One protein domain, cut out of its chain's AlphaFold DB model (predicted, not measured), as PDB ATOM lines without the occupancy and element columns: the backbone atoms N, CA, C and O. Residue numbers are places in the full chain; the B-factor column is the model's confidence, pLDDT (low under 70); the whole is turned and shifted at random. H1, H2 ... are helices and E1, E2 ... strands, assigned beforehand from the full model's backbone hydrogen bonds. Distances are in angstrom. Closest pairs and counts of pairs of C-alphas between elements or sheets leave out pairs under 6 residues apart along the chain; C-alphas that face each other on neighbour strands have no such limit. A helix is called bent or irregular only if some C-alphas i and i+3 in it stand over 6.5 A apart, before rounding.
ATOM      1  N   LEU A 113      18.933  -7.619 -16.583       92.19
ATOM      2  CA  LEU A 113      19.705  -7.538 -15.344       92.19
ATOM      3  C   LEU A 113      18.940  -8.090 -14.136       92.19
ATOM      4  O   LEU A 113      19.576  -8.486 -13.164       92.19
ATOM      5  N   LEU A 114      17.604  -8.139 -14.194       91.62
ATOM      6  CA  LEU A 114      16.789  -8.755 -13.148       91.62
ATOM      7  C   LEU A 114      17.001 -10.268 -13.106       91.62
ATOM      8  O   LEU A 114      17.274 -10.810 -12.041       91.62
ATOM      9  N   GLU A 115      16.969 -10.925 -14.269       91.94
ATOM     10  CA  GLU A 115      17.237 -12.362 -14.377       91.94
ATOM     11  C   GLU A 115      18.668 -12.688 -13.935       91.94
ATOM     12  O   GLU A 115      18.894 -13.632 -13.180       91.94
ATOM     13  N   LEU A 116      19.642 -11.868 -14.340       92.12
ATOM     14  CA  LEU A 116      21.027 -12.034 -13.907       92.12
ATOM     15  C   LEU A 116      21.180 -11.906 -12.381       92.12
ATOM     16  O   LEU A 116      21.917 -12.684 -11.774       92.12
ATOM     17  N   ASP A 117      20.496 -10.945 -11.754       91.38
ATOM     18  CA  ASP A 117      20.520 -10.764 -10.299       91.38
ATOM     19  C   ASP A 117      19.836 -11.931  -9.568       91.38
ATOM     20  O   ASP A 117      20.386 -12.442  -8.592       91.38
ATOM     21  N   ASP A 118      18.704 -12.426 -10.078       91.44
ATOM     22  CA  ASP A 118      18.029 -13.615  -9.542       91.44
ATOM     23  C   ASP A 118      18.935 -14.852  -9.605       91.44
ATOM     24  O   ASP A 118      19.076 -15.584  -8.619       91.44
ATOM     25  N   LEU A 119      19.610 -15.069 -10.738       93.44
ATOM     26  CA  LEU A 119      20.570 -16.162 -10.902       93.44
ATOM     27  C   LEU A 119      21.763 -16.010  -9.954       93.44
ATOM     28  O   LEU A 119      22.183 -16.989  -9.335       93.44
ATOM     29  N   ARG A 120      22.285 -14.793  -9.784       91.81
ATOM     30  CA  ARG A 120      23.370 -14.501  -8.841       91.81
ATOM     31  C   ARG A 120      22.958 -14.793  -7.398       91.81
ATOM     32  O   ARG A 120      23.711 -15.439  -6.668       91.81
ATOM     33  N   ILE A 121      21.790 -14.317  -6.967       90.75
ATOM     34  CA  ILE A 121      21.292 -14.541  -5.604       90.75
ATOM     35  C   ILE A 121      21.059 -16.033  -5.364       90.75
ATOM     36  O   ILE A 121      21.343 -16.514  -4.272       90.75
ATOM     37  N   LYS A 122      20.600 -16.771  -6.378       91.62
ATOM     38  CA  LYS A 122      20.309 -18.201  -6.266       91.62
ATOM     39  C   LYS A 122      21.554 -19.091  -6.290       91.62
ATOM     40  O   LYS A 122      21.609 -20.044  -5.526       91.62
ATOM     41  N   TYR A 123      22.520 -18.812  -7.165       92.62
ATOM     42  CA  TYR A 123      23.628 -19.736  -7.444       92.62
ATOM     43  C   TYR A 123      25.008 -19.236  -7.022       92.62
ATOM     44  O   TYR A 123      25.924 -20.040  -6.904       92.62
ATOM     45  N   GLN A 124      25.199 -17.934  -6.804       91.88
ATOM     46  CA  GLN A 124      26.513 -17.395  -6.445       91.88
ATOM     47  C   GLN A 124      26.590 -17.050  -4.960       91.88
ATOM     48  O   GLN A 124      27.491 -17.510  -4.265       91.88
ATOM     49  N   VAL A 125      25.631 -16.267  -4.462       90.38
ATOM     50  CA  VAL A 125      25.653 -15.753  -3.083       90.38
ATOM     51  C   VAL A 125      25.737 -16.854  -2.012       90.38
ATOM     52  O   VAL A 125      26.544 -16.678  -1.096       90.38
ATOM     53  N   PRO A 126      24.968 -17.963  -2.092       91.38
ATOM     54  CA  PRO A 126      25.007 -19.005  -1.067       91.38
ATOM     55  C   PRO A 126      26.344 -19.733  -1.012       91.38
ATOM     56  O   PRO A 126      26.749 -20.206   0.041       91.38
ATOM     57  N   HIS A 127      27.033 -19.836  -2.146       90.25
ATOM     58  CA  HIS A 127      28.250 -20.631  -2.264       90.25
ATOM     59  C   HIS A 127      29.513 -19.801  -2.043       90.25
ATOM     60  O   HIS A 127      30.513 -20.326  -1.560       90.25
ATOM     61  N   TYR A 128      29.488 -18.516  -2.402       87.62
ATOM     62  CA  TYR A 128      30.671 -17.674  -2.314       87.62
ATOM     63  C   TYR A 128      30.322 -16.204  -2.075       87.62
ATOM     64  O   TYR A 128      30.021 -15.439  -2.995       87.62
ATOM     65  N   SER A 129      30.418 -15.799  -0.810       90.31
ATOM     66  CA  SER A 129      30.444 -14.399  -0.389       90.31
ATOM     67  C   SER A 129      31.808 -14.091   0.215       90.31
ATOM     68  O   SER A 129      32.216 -14.742   1.165       90.31
ATOM     69  N   MET A 130      32.528 -13.112  -0.332       91.50
ATOM     70  CA  MET A 130      33.903 -12.820   0.085       91.50
ATOM     71  C   MET A 130      34.008 -11.526   0.894       91.50
ATOM     72  O   MET A 130      33.342 -10.535   0.584       91.50
ATOM     73  N   ALA A 131      34.892 -11.524   1.887       92.44
ATOM     74  CA  ALA A 131      35.388 -10.327   2.549       92.44
ATOM     75  C   ALA A 131      36.786 -10.000   2.025       92.44
ATOM     76  O   ALA A 131      37.644 -10.878   1.957       92.44
ATOM     77  N   THR A 132      37.027  -8.733   1.698       93.81
ATOM     78  CA  THR A 132      38.361  -8.216   1.378       93.81
ATOM     79  C   THR A 132      38.836  -7.356   2.538       93.81
ATOM     80  O   THR A 132      38.195  -6.358   2.870       93.81
ATOM     81  N   VAL A 133      39.946  -7.746   3.160       93.94
ATOM     82  CA  VAL A 133      40.508  -7.074   4.333       93.94
ATOM     83  C   VAL A 133      41.791  -6.367   3.932       93.94
ATOM     84  O   VAL A 133      42.746  -7.011   3.506       93.94
ATOM     85  N   PHE A 134      41.816  -5.045   4.088       93.56
ATOM     86  CA  PHE A 134      42.975  -4.211   3.781       93.56
ATOM     87  C   PHE A 134      43.794  -3.953   5.044       93.56
ATOM     88  O   PHE A 134      43.298  -3.357   6.000       93.56
ATOM     89  N   VAL A 135      45.057  -4.367   5.026       93.25
ATOM     90  CA  VAL A 135      46.028  -4.125   6.093       93.25
ATOM     91  C   VAL A 135      46.891  -2.937   5.684       93.25
ATOM     92  O   VAL A 135      47.745  -3.029   4.801       93.25
ATOM     93  N   ASN A 136      46.625  -1.791   6.313       90.56
ATOM     94  CA  ASN A 136      47.263  -0.523   5.954       90.56
ATOM     95  C   ASN A 136      48.676  -0.348   6.524       90.56
ATOM     96  O   ASN A 136      49.460   0.410   5.967       90.56
ATOM     97  N   THR A 137      48.971  -0.983   7.655       88.44
ATOM     98  CA  THR A 137      50.249  -0.847   8.359       88.44
ATOM     99  C   THR A 137      50.552  -2.161   9.075       88.44
ATOM    100  O   THR A 137      50.213  -2.305  10.250       88.44
ATOM    101  N   PRO A 138      51.143  -3.146   8.384       84.94
ATOM    102  CA  PRO A 138      51.470  -4.434   8.991       84.94
ATOM    103  C   PRO A 138      52.642  -4.339   9.979       84.94
ATOM    104  O   PRO A 138      52.778  -5.177  10.869       84.94
ATOM    105  N   GLY A 139      53.454  -3.280   9.865       84.06
ATOM    106  CA  GLY A 139      54.708  -3.149  10.597       84.06
ATOM    107  C   GLY A 139      55.734  -4.186  10.134       84.06
ATOM    108  O   GLY A 139      55.524  -4.872   9.140       84.06
ATOM    109  N   LYS A 140      56.839  -4.302  10.876       85.44
ATOM    110  CA  LYS A 140      57.888  -5.291  10.600       85.44
ATOM    111  C   LYS A 140      57.381  -6.696  10.888       85.44
ATOM    112  O   LYS A 140      57.050  -6.992  12.036       85.44
ATOM    113  N   LEU A 141      57.292  -7.536   9.863       86.50
ATOM    114  CA  LEU A 141      56.810  -8.914  10.005       86.50
ATOM    115  C   LEU A 141      57.933  -9.904  10.343       86.50
ATOM    116  O   LEU A 141      57.641 -11.051  10.665       86.50
ATOM    117  N   GLU A 142      59.186  -9.445  10.349       85.88
ATOM    118  CA  GLU A 142      60.343 -10.187  10.875       85.88
ATOM    119  C   GLU A 142      60.174 -10.536  12.366       85.88
ATOM    120  O   GLU A 142      60.685 -11.549  12.839       85.88
ATOM    121  N   ASP A 143      59.417  -9.720  13.115       88.50
ATOM    122  CA  ASP A 143      59.072  -9.995  14.509       88.50
ATOM    123  C   ASP A 143      58.091 -11.191  14.588       88.50
ATOM    124  O   ASP A 143      56.907 -11.036  14.246       88.50
ATOM    125  N   PRO A 144      58.482 -12.351  15.158       87.50
ATOM    126  CA  PRO A 144      57.635 -13.551  15.162       87.50
ATOM    127  C   PRO A 144      56.334 -13.349  15.951       87.50
ATOM    128  O   PRO A 144      55.293 -13.921  15.631       87.50
ATOM    129  N   ALA A 145      56.348 -12.478  16.966       90.06
ATOM    130  CA  ALA A 145      55.154 -12.134  17.731       90.06
ATOM    131  C   ALA A 145      54.098 -11.396  16.885       90.06
ATOM    132  O   ALA A 145      52.899 -11.611  17.072       90.06
ATOM    133  N   ARG A 146      54.526 -10.530  15.955       89.12
ATOM    134  CA  ARG A 146      53.617  -9.776  15.078       89.12
ATOM    135  C   ARG A 146      53.073 -10.661  13.973       89.12
ATOM    136  O   ARG A 146      51.865 -10.653  13.747       89.12
ATOM    137  N   LEU A 147      53.937 -11.472  13.367       90.31
ATOM    138  CA  LEU A 147      53.539 -12.472  12.382       90.31
ATOM    139  C   LEU A 147      52.501 -13.442  12.965       90.31
ATOM    140  O   LEU A 147      51.435 -13.639  12.386       90.31
ATOM    141  N   LYS A 148      52.743 -13.954  14.180       91.44
ATOM    142  CA  LYS A 148      51.788 -14.811  14.895       91.44
ATOM    143  C   LYS A 148      50.454 -14.113  15.154       91.44
ATOM    144  O   LYS A 148      49.402 -14.721  14.978       91.44
ATOM    145  N   ARG A 149      50.479 -12.834  15.542       92.50
ATOM    146  CA  ARG A 149      49.260 -12.039  15.753       92.50
ATOM    147  C   ARG A 149      48.469 -11.854  14.457       92.50
ATOM    148  O   ARG A 149      47.245 -11.949  14.484       92.50
ATOM    149  N   LEU A 150      49.151 -11.615  13.339       92.62
ATOM    150  CA  LEU A 150      48.525 -11.495  12.026       92.62
ATOM    151  C   LEU A 150      47.907 -12.828  11.574       92.62
ATOM    152  O   LEU A 150      46.753 -12.855  11.156       92.62
ATOM    153  N   ASN A 151      48.625 -13.941  11.737       92.69
ATOM    154  CA  ASN A 151      48.104 -15.276  11.435       92.69
ATOM    155  C   ASN A 151      46.895 -15.624  12.317       92.69
ATOM    156  O   ASN A 151      45.915 -16.182  11.828       92.69
ATOM    157  N   GLN A 152      46.916 -15.238  13.597       93.94
ATOM    158  CA  GLN A 152      45.766 -15.395  14.487       93.94
ATOM    159  C   GLN A 152      44.560 -14.575  14.011       93.94
ATOM    160  O   GLN A 152      43.447 -15.092  14.002       93.94
ATOM    161  N   PHE A 153      44.771 -13.332  13.573       94.50
ATOM    162  CA  PHE A 153      43.710 -12.505  13.001       94.50
ATOM    163  C   PHE A 153      43.077 -13.158  11.764       94.50
ATOM    164  O   PHE A 153      41.852 -13.246  11.677       94.50
ATOM    165  N   VAL A 154      43.898 -13.660  10.836       94.06
ATOM    166  CA  VAL A 154      43.414 -14.354   9.633       94.06
ATOM    167  C   VAL A 154      42.627 -15.612  10.010       94.06
ATOM    168  O   VAL A 154      41.513 -15.790   9.524       94.06
ATOM    169  N   ARG A 155      43.133 -16.430  10.941       93.38
ATOM    170  CA  ARG A 155      42.420 -17.622  11.430       93.38
ATOM    171  C   ARG A 155      41.107 -17.286  12.128       93.38
ATOM    172  O   ARG A 155      40.112 -17.977  11.936       93.38
ATOM    173  N   GLU A 156      41.078 -16.222  12.928       93.81
ATOM    174  CA  GLU A 156      39.838 -15.767  13.556       93.81
ATOM    175  C   GLU A 156      38.808 -15.367  12.503       93.81
ATOM    176  O   GLU A 156      37.658 -15.770  12.645       93.81
ATOM    177  N   MET A 157      39.216 -14.663  11.440       93.38
ATOM    178  CA  MET A 157      38.346 -14.326  10.307       93.38
ATOM    179  C   MET A 157      37.826 -15.576   9.579       93.38
ATOM    180  O   MET A 157      36.650 -15.654   9.247       93.38
ATOM    181  N   GLU A 158      38.673 -16.578   9.375       93.00
ATOM    182  CA  GLU A 158      38.307 -17.836   8.709       93.00
ATOM    183  C   GLU A 158      37.336 -18.698   9.512       93.00
ATOM    184  O   GLU A 158      36.484 -19.373   8.942       93.00
ATOM    185  N   SER A 159      37.475 -18.674  10.837       92.12
ATOM    186  CA  SER A 159      36.662 -19.460  11.770       92.12
ATOM    187  C   SER A 159      35.318 -18.813  12.126       92.12
ATOM    188  O   SER A 159      34.595 -19.334  12.980       92.12
ATOM    189  N   ILE A 160      34.978 -17.662  11.528       91.62
ATOM    190  CA  ILE A 160      33.715 -16.984  11.827       91.62
ATOM    191  C   ILE A 160      32.556 -17.825  11.298       91.62
ATOM    192  O   ILE A 160      32.323 -17.910  10.093       91.62
ATOM    193  N   ASN A 161      31.768 -18.332  12.238       90.31
ATOM    194  CA  ASN A 161      30.518 -19.026  11.971       90.31
ATOM    195  C   ASN A 161      29.355 -18.239  12.578       90.31
ATOM    196  O   ASN A 161      29.475 -17.640  13.653       90.31
ATOM    197  N   GLY A 162      28.213 -18.235  11.899       85.12
ATOM    198  CA  GLY A 162      27.035 -17.502  12.335       85.12
ATOM    199  C   GLY A 162      25.733 -18.053  11.771       85.12
ATOM    200  O   GLY A 162      25.691 -19.029  11.034       85.12
ATOM    201  N   THR A 163      24.641 -17.374  12.105       79.06
ATOM    202  CA  THR A 163      23.292 -17.633  11.574       79.06
ATOM    203  C   THR A 163      23.229 -17.564  10.049       79.06
ATOM    204  O   THR A 163      22.421 -18.250   9.424       79.06
ATOM    205  N   TRP A 164      24.097 -16.754   9.452       82.06
ATOM    206  CA  TRP A 164      24.192 -16.528   8.018       82.06
ATOM    207  C   TRP A 164      24.973 -17.618   7.272       82.06
ATOM    208  O   TRP A 164      24.764 -17.757   6.069       82.06
ATOM    209  N   GLY A 165      25.829 -18.391   7.947       87.00
ATOM    210  CA  GLY A 165      26.698 -19.376   7.306       87.00
ATOM    211  C   GLY A 165      28.011 -19.625   8.044       87.00
ATOM    212  O   GLY A 165      28.187 -19.221   9.195       87.00
ATOM    213  N   GLU A 166      28.930 -20.288   7.351       89.19
ATOM    214  CA  GLU A 166      30.249 -20.682   7.849       89.19
ATOM    215  C   GLU A 166      31.347 -20.147   6.920       89.19
ATOM    216  O   GLU A 166      31.124 -19.870   5.732       89.19
ATOM    217  N   GLY A 167      32.540 -19.948   7.478       88.31
ATOM    218  CA  GLY A 167      33.731 -19.647   6.695       88.31
ATOM    219  C   GLY A 167      34.221 -20.878   5.941       88.31
ATOM    220  O   GLY A 167      34.196 -21.990   6.457       88.31
ATOM    221  N   TRP A 168      34.758 -20.675   4.737       87.19
ATOM    222  CA  TRP A 168      35.443 -21.734   3.979       87.19
ATOM    223  C   TRP A 168      36.771 -22.180   4.627       87.19
ATOM    224  O   TRP A 168      37.478 -23.029   4.079       87.19
ATOM    225  N   GLY A 169      37.140 -21.595   5.770       88.31
ATOM    226  CA  GLY A 169      38.388 -21.871   6.461       88.31
ATOM    227  C   GLY A 169      39.609 -21.412   5.665       88.31
ATOM    228  O   GLY A 169      39.560 -20.456   4.886       88.31
ATOM    229  N   GLU A 170      40.712 -22.132   5.845       88.00
ATOM    230  CA  GLU A 170      41.999 -21.817   5.214       88.00
ATOM    231  C   GLU A 170      41.948 -21.942   3.681       88.00
ATOM    232  O   GLU A 170      42.539 -21.125   2.975       88.00
ATOM    233  N   LEU A 171      41.174 -22.901   3.152       86.56
ATOM    234  CA  LEU A 171      41.043 -23.163   1.709       86.56
ATOM    235  C   LEU A 171      40.356 -22.021   0.949       86.56
ATOM    236  O   LEU A 171      40.645 -21.781  -0.224       86.56
ATOM    237  N   GLY A 172      39.432 -21.317   1.606       87.06
ATOM    238  CA  GLY A 172      38.707 -20.193   1.014       87.06
ATOM    239  C   GLY A 172      39.401 -18.846   1.161       87.06
ATOM    240  O   GLY A 172      38.821 -17.829   0.772       87.06
ATOM    241  N   THR A 173      40.607 -18.818   1.729       92.69
ATOM    242  CA  THR A 173      41.318 -17.579   2.031       92.69
ATOM    243  C   THR A 173      42.583 -17.456   1.207       92.69
ATOM    244  O   THR A 173      43.458 -18.316   1.216       92.69
ATOM    245  N   LYS A 174      42.700 -16.333   0.504       92.69
ATOM    246  CA  LYS A 174      43.897 -15.954  -0.239       92.69
ATOM    247  C   LYS A 174      44.730 -15.027   0.625       92.69
ATOM    248  O   LYS A 174      44.386 -13.856   0.767       92.69
ATOM    249  N   TYR A 175      45.820 -15.558   1.169       93.94
ATOM    250  CA  TYR A 175      46.731 -14.863   2.072       93.94
ATOM    251  C   TYR A 175      48.187 -15.137   1.671       93.94
ATOM    252  O   TYR A 175      48.658 -16.265   1.788       93.94
ATOM    253  N   PHE A 176      48.891 -14.097   1.209       92.62
ATOM    254  CA  PHE A 176      50.209 -14.223   0.568       92.62
ATOM    255  C   PHE A 176      51.293 -14.818   1.468       92.62
ATOM    256  O   PHE A 176      52.234 -15.421   0.973       92.62
ATOM    257  N   ILE A 177      51.168 -14.659   2.785       91.88
ATOM    258  CA  ILE A 177      52.144 -15.157   3.760       91.88
ATOM    259  C   ILE A 177      52.174 -16.691   3.761       91.88
ATOM    260  O   ILE A 177      53.247 -17.259   3.890       91.88
ATOM    261  N   ARG A 178      51.046 -17.373   3.513       90.81
ATOM    262  CA  ARG A 178      51.037 -18.839   3.343       90.81
ATOM    263  C   ARG A 178      51.838 -19.274   2.120       90.81
ATOM    264  O   ARG A 178      52.672 -20.161   2.216       90.81
ATOM    265  N   ASP A 179      51.612 -18.607   0.995       91.19
ATOM    266  CA  ASP A 179      52.323 -18.895  -0.252       91.19
ATOM    267  C   ASP A 179      53.817 -18.543  -0.134       91.19
ATOM    268  O   ASP A 179      54.677 -19.240  -0.666       91.19
ATOM    269  N   TYR A 180      54.137 -17.494   0.625       90.50
ATOM    270  CA  TYR A 180      55.507 -17.109   0.944       90.50
ATOM    271  C   TYR A 180      56.215 -18.143   1.838       90.50
ATOM    272  O   TYR A 180      57.390 -18.422   1.620       90.50
ATOM    273  N   ASP A 181      55.516 -18.755   2.799       88.81
ATOM    274  CA  ASP A 181      56.056 -19.860   3.608       88.81
ATOM    275  C   ASP A 181      56.417 -21.071   2.729       88.81
ATOM    276  O   ASP A 181      57.514 -21.619   2.828       88.81
ATOM    277  N   VAL A 182      55.537 -21.437   1.790       88.94
ATOM    278  CA  VAL A 182      55.788 -22.518   0.816       88.94
ATOM    279  C   VAL A 182      56.981 -22.192  -0.087       88.94
ATOM    280  O   VAL A 182      57.832 -23.051  -0.334       88.94
ATOM    281  N   PHE A 183      57.080 -20.942  -0.548       88.56
ATOM    282  CA  PHE A 183      58.245 -20.450  -1.277       88.56
ATOM    283  C   PHE A 183      59.524 -20.649  -0.453       88.56
ATOM    284  O   PHE A 183      60.446 -21.292  -0.939       88.56
ATOM    285  N   GLN A 184      59.569 -20.203   0.805       85.81
ATOM    286  CA  GLN A 184      60.757 -20.348   1.654       85.81
ATOM    287  C   GLN A 184      61.148 -21.806   1.918       85.81
ATOM    288  O   GLN A 184      62.330 -22.139   1.846       85.81
ATOM    289  N   GLN A 185      60.179 -22.690   2.175       83.94
ATOM    290  CA  GLN A 185      60.433 -24.126   2.367       83.94
ATOM    291  C   GLN A 185      61.070 -24.771   1.127       83.94
ATOM    292  O   GLN A 185      61.897 -25.677   1.244       83.94
ATOM    293  N   SER A 186      60.739 -24.259  -0.059       80.69
ATOM    294  CA  SER A 186      61.283 -24.743  -1.329       80.69
ATOM    295  C   SER A 186      62.763 -24.377  -1.543       80.69
ATOM    296  O   SER A 186      63.430 -25.069  -2.302       80.69
ATOM    297  N   PHE A 187      63.295 -23.343  -0.872       72.81
ATOM    298  CA  PHE A 187      64.740 -23.014  -0.893       72.81
ATOM    299  C   PHE A 187      65.483 -23.475   0.360       72.81
ATOM    300  O   PHE A 187      66.666 -23.786   0.292       72.81
ATOM    301  N   ASP A 210      55.474 -22.497  14.366       51.75
ATOM    302  CA  ASP A 210      56.730 -22.367  15.102       51.75
ATOM    303  C   ASP A 210      57.996 -22.263  14.222       51.75
ATOM    304  O   ASP A 210      59.030 -21.856  14.745       51.75
ATOM    305  N   LYS A 211      57.954 -22.589  12.913       59.69
ATOM    306  CA  LYS A 211      59.135 -22.496  12.006       59.69
ATOM    307  C   LYS A 211      59.021 -21.392  10.940       59.69
ATOM    308  O   LYS A 211      59.938 -21.216  10.142       59.69
ATOM    309  N   MET A 212      57.934 -20.618  10.919       68.12
ATOM    310  CA  MET A 212      57.759 -19.583   9.898       68.12
ATOM    311  C   MET A 212      58.683 -18.382  10.161       68.12
ATOM    312  O   MET A 212      58.477 -17.633  11.118       68.12
ATOM    313  N   THR A 213      59.688 -18.179   9.303       74.38
ATOM    314  CA  THR A 213      60.688 -17.105   9.452       74.38
ATOM    315  C   THR A 213      60.576 -16.106   8.306       74.38
ATOM    316  O   THR A 213      61.209 -16.259   7.268       74.38
ATOM    317  N   TYR A 214      59.786 -15.053   8.497       82.88
ATOM    318  CA  TYR A 214      59.599 -14.028   7.471       82.88
ATOM    319  C   TYR A 214      60.845 -13.148   7.291       82.88
ATOM    320  O   TYR A 214      61.378 -12.634   8.276       82.88
ATOM    321  N   ARG A 215      61.275 -12.947   6.038       83.56
ATOM    322  CA  ARG A 215      62.430 -12.114   5.682       83.56
ATOM    323  C   ARG A 215      62.057 -11.065   4.632       83.56
ATOM    324  O   ARG A 215      61.584 -11.393   3.543       83.56
ATOM    325  N   GLU A 216      62.244  -9.786   4.954       81.12
ATOM    326  CA  GLU A 216      61.801  -8.687   4.080       81.12
ATOM    327  C   GLU A 216      62.618  -8.591   2.777       81.12
ATOM    328  O   GLU A 216      62.071  -8.281   1.718       81.12
ATOM    329  N   ASP A 217      63.902  -8.947   2.807       81.44
ATOM    330  CA  ASP A 217      64.807  -8.928   1.652       81.44
ATOM    331  C   ASP A 217      64.439  -9.950   0.564       81.44
ATOM    332  O   ASP A 217      64.641  -9.700  -0.633       81.44
ATOM    333  N   GLU A 218      63.866 -11.083   0.972       85.19
ATOM    334  CA  GLU A 218      63.431 -12.169   0.094       85.19
ATOM    335  C   GLU A 218      62.072 -11.891  -0.578       85.19
ATOM    336  O   GLU A 218      61.778 -12.434  -1.650       85.19
ATOM    337  N   LEU A 219      61.258 -10.990  -0.010       87.56
ATOM    338  CA  LEU A 219      59.914 -10.669  -0.506       87.56
ATOM    339  C   LEU A 219      59.926 -10.210  -1.972       87.56
ATOM    340  O   LEU A 219      59.064 -10.600  -2.759       87.56
ATOM    341  N   LYS A 220      60.920  -9.412  -2.373       86.56
ATOM    342  CA  LYS A 220      61.038  -8.921  -3.757       86.56
ATOM    343  C   LYS A 220      61.266 -10.043  -4.770       86.56
ATOM    344  O   LYS A 220      60.893  -9.899  -5.934       86.56
ATOM    345  N   TYR A 221      61.916 -11.129  -4.349       87.50
ATOM    346  CA  TYR A 221      62.144 -12.289  -5.202       87.50
ATOM    347  C   TYR A 221      60.859 -13.097  -5.305       87.50
ATOM    348  O   TYR A 221      60.426 -13.355  -6.424       87.50
ATOM    349  N   PHE A 222      60.198 -13.368  -4.176       90.06
ATOM    350  CA  PHE A 222      58.884 -14.013  -4.146       90.06
ATOM    351  C   PHE A 222      57.880 -13.321  -5.077       90.06
ATOM    352  O   PHE A 222      57.259 -13.965  -5.915       90.06
ATOM    353  N   LEU A 223      57.778 -11.990  -5.009       90.00
ATOM    354  CA  LEU A 223      56.842 -11.242  -5.846       90.00
ATOM    355  C   LEU A 223      57.177 -11.303  -7.343       90.00
ATOM    356  O   LEU A 223      56.279 -11.134  -8.155       90.00
ATOM    357  N   LYS A 224      58.437 -11.520  -7.734       89.19
ATOM    358  CA  LYS A 224      58.855 -11.620  -9.148       89.19
ATOM    359  C   LYS A 224      58.806 -13.043  -9.696       89.19
ATOM    360  O   LYS A 224      59.028 -13.238 -10.891       89.19
ATOM    361  N   TRP A 225      58.586 -14.035  -8.839       88.56
ATOM    362  CA  TRP A 225      58.550 -15.427  -9.261       88.56
ATOM    363  C   TRP A 225      57.316 -15.699 -10.128       88.56
ATOM    364  O   TRP A 225      56.220 -15.312  -9.730       88.56
ATOM    365  N   PRO A 226      57.442 -16.395 -11.278       90.06
ATOM    366  CA  PRO A 226      56.319 -16.618 -12.196       90.06
ATOM    367  C   PRO A 226      55.101 -17.294 -11.553       90.06
ATOM    368  O   PRO A 226      53.971 -17.054 -11.970       90.06
ATOM    369  N   GLU A 227      55.331 -18.128 -10.540       88.88
ATOM    370  CA  GLU A 227      54.288 -18.843  -9.799       88.88
ATOM    371  C   GLU A 227      53.492 -17.926  -8.865       88.88
ATOM    372  O   GLU A 227      52.313 -18.173  -8.637       88.88
ATOM    373  N   TYR A 228      54.107 -16.844  -8.378       90.50
ATOM    374  CA  TYR A 228      53.556 -15.944  -7.360       90.50
ATOM    375  C   TYR A 228      53.402 -14.493  -7.846       90.50
ATOM    376  O   TYR A 228      52.977 -13.633  -7.079       90.50
ATOM    377  N   ASP A 229      53.679 -14.214  -9.124       88.31
ATOM    378  CA  ASP A 229      53.649 -12.874  -9.736       88.31
ATOM    379  C   ASP A 229      52.299 -12.164  -9.546       88.31
ATOM    380  O   ASP A 229      52.228 -10.945  -9.381       88.31
ATOM    381  N   PHE A 230      51.209 -12.932  -9.450       90.56
ATOM    382  CA  PHE A 230      49.884 -12.384  -9.181       90.56
ATOM    383  C   PHE A 230      49.811 -11.621  -7.849       90.56
ATOM    384  O   PHE A 230      49.029 -10.675  -7.757       90.56
ATOM    385  N   TRP A 231      50.638 -11.957  -6.846       92.19
ATOM    386  CA  TRP A 231      50.687 -11.268  -5.553       92.19
ATOM    387  C   TRP A 231      51.189  -9.824  -5.641       92.19
ATOM    388  O   TRP A 231      50.858  -9.028  -4.759       92.19
ATOM    389  N   GLN A 232      51.876  -9.427  -6.721       89.25
ATOM    390  CA  GLN A 232      52.262  -8.027  -6.950       89.25
ATOM    391  C   GLN A 232      51.058  -7.076  -6.972       89.25
ATOM    392  O   GLN A 232      51.169  -5.917  -6.580       89.25
ATOM    393  N   GLY A 233      49.886  -7.555  -7.406       87.44
ATOM    394  CA  GLY A 233      48.654  -6.759  -7.399       87.44
ATOM    395  C   GLY A 233      48.048  -6.552  -6.005       87.44
ATOM    396  O   GLY A 233      47.193  -5.683  -5.830       87.44
ATOM    397  N   PHE A 234      48.472  -7.343  -5.019       90.00
ATOM    398  CA  PHE A 234      47.863  -7.429  -3.688       90.00
ATOM    399  C   PHE A 234      48.791  -6.934  -2.580       90.00
ATOM    400  O   PHE A 234      48.308  -6.511  -1.529       90.00
ATOM    401  N   VAL A 235      50.103  -6.981  -2.815       92.44
ATOM    402  CA  VAL A 235      51.151  -6.572  -1.885       92.44
ATOM    403  C   VAL A 235      51.843  -5.331  -2.430       92.44
ATOM    404  O   VAL A 235      52.356  -5.314  -3.544       92.44
ATOM    405  N   LYS A 236      51.872  -4.278  -1.620       89.94
ATOM    406  CA  LYS A 236      52.569  -3.033  -1.912       89.94
ATOM    407  C   LYS A 236      53.801  -2.926  -1.029       89.94
ATOM    408  O   LYS A 236      53.713  -3.036   0.193       89.94
ATOM    409  N   VAL A 237      54.922  -2.636  -1.667       88.44
ATOM    410  CA  VAL A 237      56.229  -2.468  -1.035       88.44
ATOM    411  C   VAL A 237      56.628  -0.989  -1.125       88.44
ATOM    412  O   VAL A 237      56.249  -0.296  -2.077       88.44
ATOM    413  N   ARG A 238      57.315  -0.468  -0.106       84.56
ATOM    414  CA  ARG A 238      57.837   0.906  -0.041       84.56
ATOM    415  C   ARG A 238      59.359   0.886  -0.009       84.56
ATOM    416  O   ARG A 238      59.958   0.087   0.694       84.56
ATOM    417  N   ASN A 239      59.986   1.841  -0.686       78.62
ATOM    418  CA  ASN A 239      61.432   2.020  -0.580       78.62
ATOM    419  C   ASN A 239      61.733   2.800   0.705       78.62
ATOM    420  O   ASN A 239      61.243   3.926   0.869       78.62
ATOM    421  N   ALA A 240      62.553   2.239   1.596       62.94
ATOM    422  CA  ALA A 240      62.910   2.842   2.884       62.94
ATOM    423  C   ALA A 240      63.544   4.245   2.749       62.94
ATOM    424  O   ALA A 240      63.424   5.081   3.645       62.94
ATOM    425  N   THR A 241      64.140   4.559   1.595       59.97
ATOM    426  CA  THR A 241      64.817   5.837   1.309       59.97
ATOM    427  C   THR A 241      63.883   7.048   1.183       59.97
ATOM    428  O   THR A 241      64.339   8.178   1.334       59.97
ATOM    429  N   ASN A 242      62.578   6.844   0.961       52.66
ATOM    430  CA  ASN A 242      61.580   7.922   0.856       52.66
ATOM    431  C   ASN A 242      60.810   8.183   2.166       52.66
ATOM    432  O   ASN A 242      59.840   8.948   2.172       52.66
ATOM    433  N   SER A 243      61.205   7.556   3.278       46.94
ATOM    434  CA  SER A 243      60.567   7.765   4.581       46.94
ATOM    435  C   SER A 243      61.065   9.061   5.219       46.94
ATOM    436  O   SER A 243      61.984   9.071   6.033       46.94
ATOM    437  N   THR A 244      60.451  10.180   4.845       45.28
ATOM    438  CA  THR A 244      60.648  11.485   5.482       45.28
ATOM    439  C   THR A 244      59.995  11.512   6.870       45.28
ATOM    440  O   THR A 244      59.014  12.218   7.086       45.28
ATOM    441  N   ASP A 262      66.383  -1.039   0.606       60.53
ATOM    442  CA  ASP A 262      65.593  -1.856   1.523       60.53
ATOM    443  C   ASP A 262      64.112  -1.558   1.253       60.53
ATOM    444  O   ASP A 262      63.607  -0.447   1.450       60.53
ATOM    445  N   GLU A 263      63.463  -2.532   0.634       73.00
ATOM    446  CA  GLU A 263      62.093  -2.481   0.158       73.00
ATOM    447  C   GLU A 263      61.230  -3.129   1.248       73.00
ATOM    448  O   GLU A 263      61.168  -4.347   1.366       73.00
ATOM    449  N   GLU A 264      60.612  -2.305   2.094       83.00
ATOM    450  CA  GLU A 264      59.817  -2.760   3.240       83.00
ATOM    451  C   GLU A 264      58.355  -2.979   2.826       83.00
ATOM    452  O   GLU A 264      57.807  -2.261   1.981       83.00
ATOM    453  N   LEU A 265      57.668  -3.924   3.465       88.38
ATOM    454  CA  LEU A 265      56.233  -4.127   3.265       88.38
ATOM    455  C   LEU A 265      55.435  -2.880   3.710       88.38
ATOM    456  O   LEU A 265      55.415  -2.529   4.888       88.38
ATOM    457  N   ASP A 266      54.731  -2.222   2.779       89.06
ATOM    458  CA  ASP A 266      53.877  -1.055   3.069       89.06
ATOM    459  C   ASP A 266      52.477  -1.518   3.471       89.06
ATOM    460  O   ASP A 266      51.993  -1.248   4.568       89.06
ATOM    461  N   ARG A 267      51.804  -2.212   2.548       91.88
ATOM    462  CA  ARG A 267      50.379  -2.541   2.632       91.88
ATOM    463  C   ARG A 267      50.077  -3.813   1.884       91.88
ATOM    464  O   ARG A 267      50.677  -4.077   0.851       91.88
ATOM    465  N   PHE A 268      49.068  -4.537   2.331       94.50
ATOM    466  CA  PHE A 268      48.516  -5.626   1.541       94.50
ATOM    467  C   PHE A 268      47.038  -5.807   1.844       94.50
ATOM    468  O   PHE A 268      46.493  -5.214   2.777       94.50
ATOM    469  N   PHE A 269      46.376  -6.644   1.062       94.38
ATOM    470  CA  PHE A 269      45.057  -7.134   1.414       94.38
ATOM    471  C   PHE A 269      44.962  -8.634   1.191       94.38
ATOM    472  O   PHE A 269      45.662  -9.201   0.357       94.38
ATOM    473  N   PHE A 270      44.085  -9.270   1.953       94.31
ATOM    474  CA  PHE A 270      43.747 -10.676   1.787       94.31
ATOM    475  C   PHE A 270      42.236 -10.814   1.617       94.31
ATOM    476  O   PHE A 270      41.462  -9.928   2.002       94.31
ATOM    477  N   THR A 271      41.808 -11.914   1.010       94.19
ATOM    478  CA  THR A 271      40.383 -12.215   0.844       94.19
ATOM    479  C   THR A 271      40.038 -13.517   1.525       94.19
ATOM    480  O   THR A 271      40.777 -14.480   1.378       94.19
ATOM    481  N   THR A 272      38.906 -13.563   2.217       93.88
ATOM    482  CA  THR A 272      38.373 -14.780   2.841       93.88
ATOM    483  C   THR A 272      36.928 -14.996   2.399       93.88
ATOM    484  O   THR A 272      36.165 -14.035   2.255       93.88
ATOM    485  N   GLY A 273      36.582 -16.243   2.084       92.69
ATOM    486  CA  GLY A 273      35.279 -16.634   1.561       92.69
ATOM    487  C   GLY A 273      34.369 -17.250   2.621       92.69
ATOM    488  O   GLY A 273      34.820 -17.973   3.505       92.69
ATOM    489  N   TYR A 274      33.066 -17.060   2.443       93.75
ATOM    490  CA  TYR A 274      32.003 -17.610   3.282       93.75
ATOM    491  C   TYR A 274      30.894 -18.233   2.433       93.75
ATOM    492  O   TYR A 274      30.657 -17.797   1.298       93.75
ATOM    493  N   HIS A 275      30.191 -19.214   2.997       92.81
ATOM    494  CA  HIS A 275      29.055 -19.881   2.363       92.81
ATOM    495  C   HIS A 275      27.898 -20.112   3.344       92.81
ATOM    496  O   HIS A 275      28.084 -20.203   4.554       92.81
ATOM    497  N   GLY A 276      26.683 -20.220   2.814       92.62
ATOM    498  CA  GLY A 276      25.457 -20.464   3.565       92.62
ATOM    499  C   GLY A 276      24.216 -19.989   2.814       92.62
ATOM    500  O   GLY A 276      24.184 -18.887   2.270       92.62
ATOM    501  N   ASP A 277      23.148 -20.787   2.828       90.31
ATOM    502  CA  ASP A 277      21.882 -20.445   2.154       90.31
ATOM    503  C   ASP A 277      21.239 -19.170   2.720       90.31
ATOM    504  O   ASP A 277      20.606 -18.384   2.005       90.31
ATOM    505  N   ASN A 278      21.472 -18.908   4.006       90.25
ATOM    506  CA  ASN A 278      20.980 -17.725   4.701       90.25
ATOM    507  C   ASN A 278      21.658 -16.431   4.225       90.25
ATOM    508  O   ASN A 278      21.101 -15.352   4.430       90.25
ATOM    509  N   LEU A 279      22.784 -16.512   3.500       87.81
ATOM    510  CA  LEU A 279      23.390 -15.361   2.827       87.81
ATOM    511  C   LEU A 279      22.484 -14.788   1.738       87.81
ATOM    512  O   LEU A 279      22.653 -13.635   1.364       87.81
ATOM    513  N   THR A 280      21.492 -15.516   1.225       87.19
ATOM    514  CA  THR A 280      20.508 -14.929   0.297       87.19
ATOM    515  C   THR A 280      19.755 -13.755   0.929       87.19
ATOM    516  O   THR A 280      19.451 -12.777   0.240       87.19
ATOM    517  N   VAL A 281      19.546 -13.793   2.247       87.38
ATOM    518  CA  VAL A 281      18.806 -12.784   3.002       87.38
ATOM    519  C   VAL A 281      19.709 -11.596   3.354       87.38
ATOM    520  O   VAL A 281      20.764 -11.731   3.972       87.38
ATOM    521  N   TRP A 282      19.270 -10.384   3.011       83.88
ATOM    522  CA  TRP A 282      20.055  -9.164   3.233       83.88
ATOM    523  C   TRP A 282      20.359  -8.878   4.711       83.88
ATOM    524  O   TRP A 282      21.470  -8.473   5.052       83.88
ATOM    525  N   THR A 283      19.396  -9.108   5.607       86.88
ATOM    526  CA  THR A 283      19.577  -8.887   7.052       86.88
ATOM    527  C   THR A 283      20.675  -9.780   7.631       86.88
ATOM    528  O   THR A 283      21.492  -9.298   8.412       86.88
ATOM    529  N   GLN A 284      20.755 -11.028   7.165       89.88
ATOM    530  CA  GLN A 284      21.786 -12.001   7.529       89.88
ATOM    531  C   GLN A 284      23.178 -11.567   7.045       89.88
ATOM    532  O   GLN A 284      24.136 -11.603   7.814       89.88
ATOM    533  N   ARG A 285      23.301 -11.012   5.829       88.75
ATOM    534  CA  ARG A 285      24.564 -10.376   5.389       88.75
ATOM    535  C   ARG A 285      24.956  -9.189   6.270       88.75
ATOM    536  O   ARG A 285      26.137  -8.936   6.486       88.75
ATOM    537  N   GLY A 286      23.976  -8.452   6.788       89.81
ATOM    538  CA  GLY A 286      24.210  -7.390   7.764       89.81
ATOM    539  C   GLY A 286      24.807  -7.911   9.076       89.81
ATOM    540  O   GLY A 286      25.698  -7.274   9.635       89.81
ATOM    541  N   GLU A 287      24.351  -9.068   9.558       91.94
ATOM    542  CA  GLU A 287      24.934  -9.755  10.720       91.94
ATOM    543  C   GLU A 287      26.356 -10.247  10.431       91.94
ATOM    544  O   GLU A 287      27.250 -10.000  11.239       91.94
ATOM    545  N   MET A 288      26.594 -10.819   9.248       92.50
ATOM    546  CA  MET A 288      27.929 -11.195   8.770       92.50
ATOM    547  C   MET A 288      28.902 -10.009   8.774       92.50
ATOM    548  O   MET A 288      29.984 -10.091   9.349       92.50
ATOM    549  N   LEU A 289      28.491  -8.857   8.234       92.56
ATOM    550  CA  LEU A 289      29.299  -7.632   8.254       92.56
ATOM    551  C   LEU A 289      29.628  -7.162   9.678       92.56
ATOM    552  O   LEU A 289      30.710  -6.622   9.912       92.56
ATOM    553  N   ARG A 290      28.705  -7.329  10.636       94.00
ATOM    554  CA  ARG A 290      28.980  -7.015  12.048       94.00
ATOM    555  C   ARG A 290      29.978  -7.998  12.649       94.00
ATOM    556  O   ARG A 290      30.864  -7.546  13.361       94.00
ATOM    557  N   ALA A 291      29.863  -9.289  12.339       93.88
ATOM    558  CA  ALA A 291      30.808 -10.305  12.798       93.88
ATOM    559  C   ALA A 291      32.228 -10.028  12.276       93.88
ATOM    560  O   ALA A 291      33.173 -10.017  13.060       93.88
ATOM    561  N   TRP A 292      32.375  -9.684  10.991       94.25
ATOM    562  CA  TRP A 292      33.667  -9.275  10.426       94.25
ATOM    563  C   TRP A 292      34.257  -8.068  11.159       94.25
ATOM    564  O   TRP A 292      35.423  -8.088  11.541       94.25
ATOM    565  N   ARG A 293      33.449  -7.028  11.410       93.94
ATOM    566  CA  ARG A 293      33.902  -5.846  12.163       93.94
ATOM    567  C   ARG A 293      34.327  -6.189  13.584       93.94
ATOM    568  O   ARG A 293      35.370  -5.726  14.013       93.94
ATOM    569  N   GLN A 294      33.568  -7.033  14.281       94.81
ATOM    570  CA  GLN A 294      33.907  -7.455  15.641       94.81
ATOM    571  C   GLN A 294      35.268  -8.145  15.720       94.81
ATOM    572  O   GLN A 294      35.963  -7.970  16.715       94.81
ATOM    573  N   VAL A 295      35.646  -8.929  14.706       94.50
ATOM    574  CA  VAL A 295      36.979  -9.539  14.657       94.50
ATOM    575  C   VAL A 295      38.039  -8.480  14.378       94.50
ATOM    576  O   VAL A 295      39.001  -8.403  15.132       94.50
ATOM    577  N   VAL A 296      37.838  -7.618  13.377       93.06
ATOM    578  CA  VAL A 296      38.776  -6.523  13.059       93.06
ATOM    579  C   VAL A 296      39.014  -5.606  14.266       93.06
ATOM    580  O   VAL A 296      40.158  -5.283  14.564       93.06
ATOM    581  N   ASP A 297      37.972  -5.261  15.025       93.62
ATOM    582  CA  ASP A 297      38.063  -4.374  16.194       93.62
ATOM    583  C   ASP A 297      38.939  -4.948  17.333       93.62
ATOM    584  O   ASP A 297      39.402  -4.195  18.193       93.62
ATOM    585  N   LYS A 298      39.212  -6.264  17.358       93.94
ATOM    586  CA  LYS A 298      40.159  -6.880  18.314       93.94
ATOM    587  C   LYS A 298      41.628  -6.622  17.956       93.94
ATOM    588  O   LYS A 298      42.504  -6.787  18.810       93.94
ATOM    589  N   TYR A 299      41.907  -6.251  16.709       89.69
ATOM    590  CA  TYR A 299      43.249  -6.104  16.150       89.69
ATOM    591  C   TYR A 299      43.470  -4.654  15.674       89.69
ATOM    592  O   TYR A 299      43.421  -4.404  14.471       89.69
TER     593      TYR A 299
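AT A GLANCE: This is residues 113 to 187, 210 to 244 and 262 to 299 of the 300 residues of an uncharacterized protein of Caenorhabditis japonica (UniProt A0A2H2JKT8). A long strand, E3, runs as a spine along the length of this domain, with E1 beside one stretch of it and E2 beside another, which makes a narrow, staggered sheet. H2 and H8 form a row along the sheet, running opposite ways; H4, H5 and H6 cluster about the end of the spine that pairs with E2, while H7 and H1 lie toward the other end, where residues 113 to 119 of H1 stick out. The printed part has 148 residues, with eight named helices and three named strands in the order H1 E1 H2 H3 H4 H5 H6 E2 E3 H7 H8. The sheet order is E1 E3 E2, antiparallel throughout, and the class is mixed, helices and strands. The whole is only just compact, close to loose, with a radius of gyration of the C-alphas of 17.7 A and spans of 51 by 35 by 32 A.

HOW THE PARTS SIT: Start at H1, residues 113 to 123, where residues 113 to 119 stand free. H1 is close to but not clearly touching H7, residues 277 to 280; their closest C-alphas, those of Ile 121 and Thr 280, are 6.0 A apart. Next comes E1, residues 129 to 135, an edge strand antiparallel to E3, residues 263 to 275, at 161 degrees; look for N 131 and O 272 at 2.8 A, within hydrogen-bond range. E3 is also the antiparallel neighbour of E2, residues 235 to 239, at 169 degrees, with N 236 and O 267 within hydrogen-bond range at 2.8 A. The pairing is staggered: E3 pairs with E2 over its residues 263 to 268 and with E1 over its residues 268 to 274. H2, residues 144 to 158, only grazes the sheet with residues 150 to 158. With residues 153 to 157 alone it touches H8, residues 282 to 296, opposite ways at a shallow tilt of 12 degrees; the closest C-alphas, those of Met 157 and Val 295, are 6.6 A apart. H8 also only grazes the sheet. H3, residues 169 to 172, touches H2, with the C-alphas of Gly 169 and Glu 158 closest at 4.6 A. Further along, H4, residues 176 to 187, and H5, residues 216 to 224, only just touch, with 3 pairs of C-alphas within 8 A, the closest being those of Tyr 180 and Phe 222 at 6.8 A; they are about perpendicular at 86 degrees. H5 and H6, residues 229 to 233, touch only at the corner by their link, with the C-alphas of Leu 223 and Asp 229 closest at 5.3 A. Every O i to N i+4 pair is within hydrogen-bond range in H1, H2 and H8, against 7 of 8 in H4, 3 of 5 in H5 and 0 of 1 in H6, where 2 of 2 O i to N i+3 pairs are; H3 and H7 are too short for an O i to N i+4 pair.

IN THESE COORDINATES: Find C-alpha 113 at (19.705, -7.538, -15.344); from there H1 runs 15.1 A to C-alpha 123. E1 covers 19.8 A, H2 20.8 A and H4 17.0 A. H5 is only just irregular: C-alphas 217 and 220 are 6.6 A apart. Find C-alpha 263 at (62.093, -2.481, 0.158); E3 runs 37.4 A from there to C-alpha 275. H8 covers 21.3 A and ends at C-alpha 296, (38.776, -6.523, 13.059).

THE WHOLE: The C-alphas of Glu 115 and Thr 244 are the two farthest apart, 53.4 A. Residues 188 to 209 and 245 to 261 are not printed; C-alphas 187 and 210 are 17.9 A apart, C-alphas 244 and 262 14.8 A. Of the links that are printed whole, none is long. The model's pLDDT is under 70 at residues 210 to 212, 240 to 244 and 262.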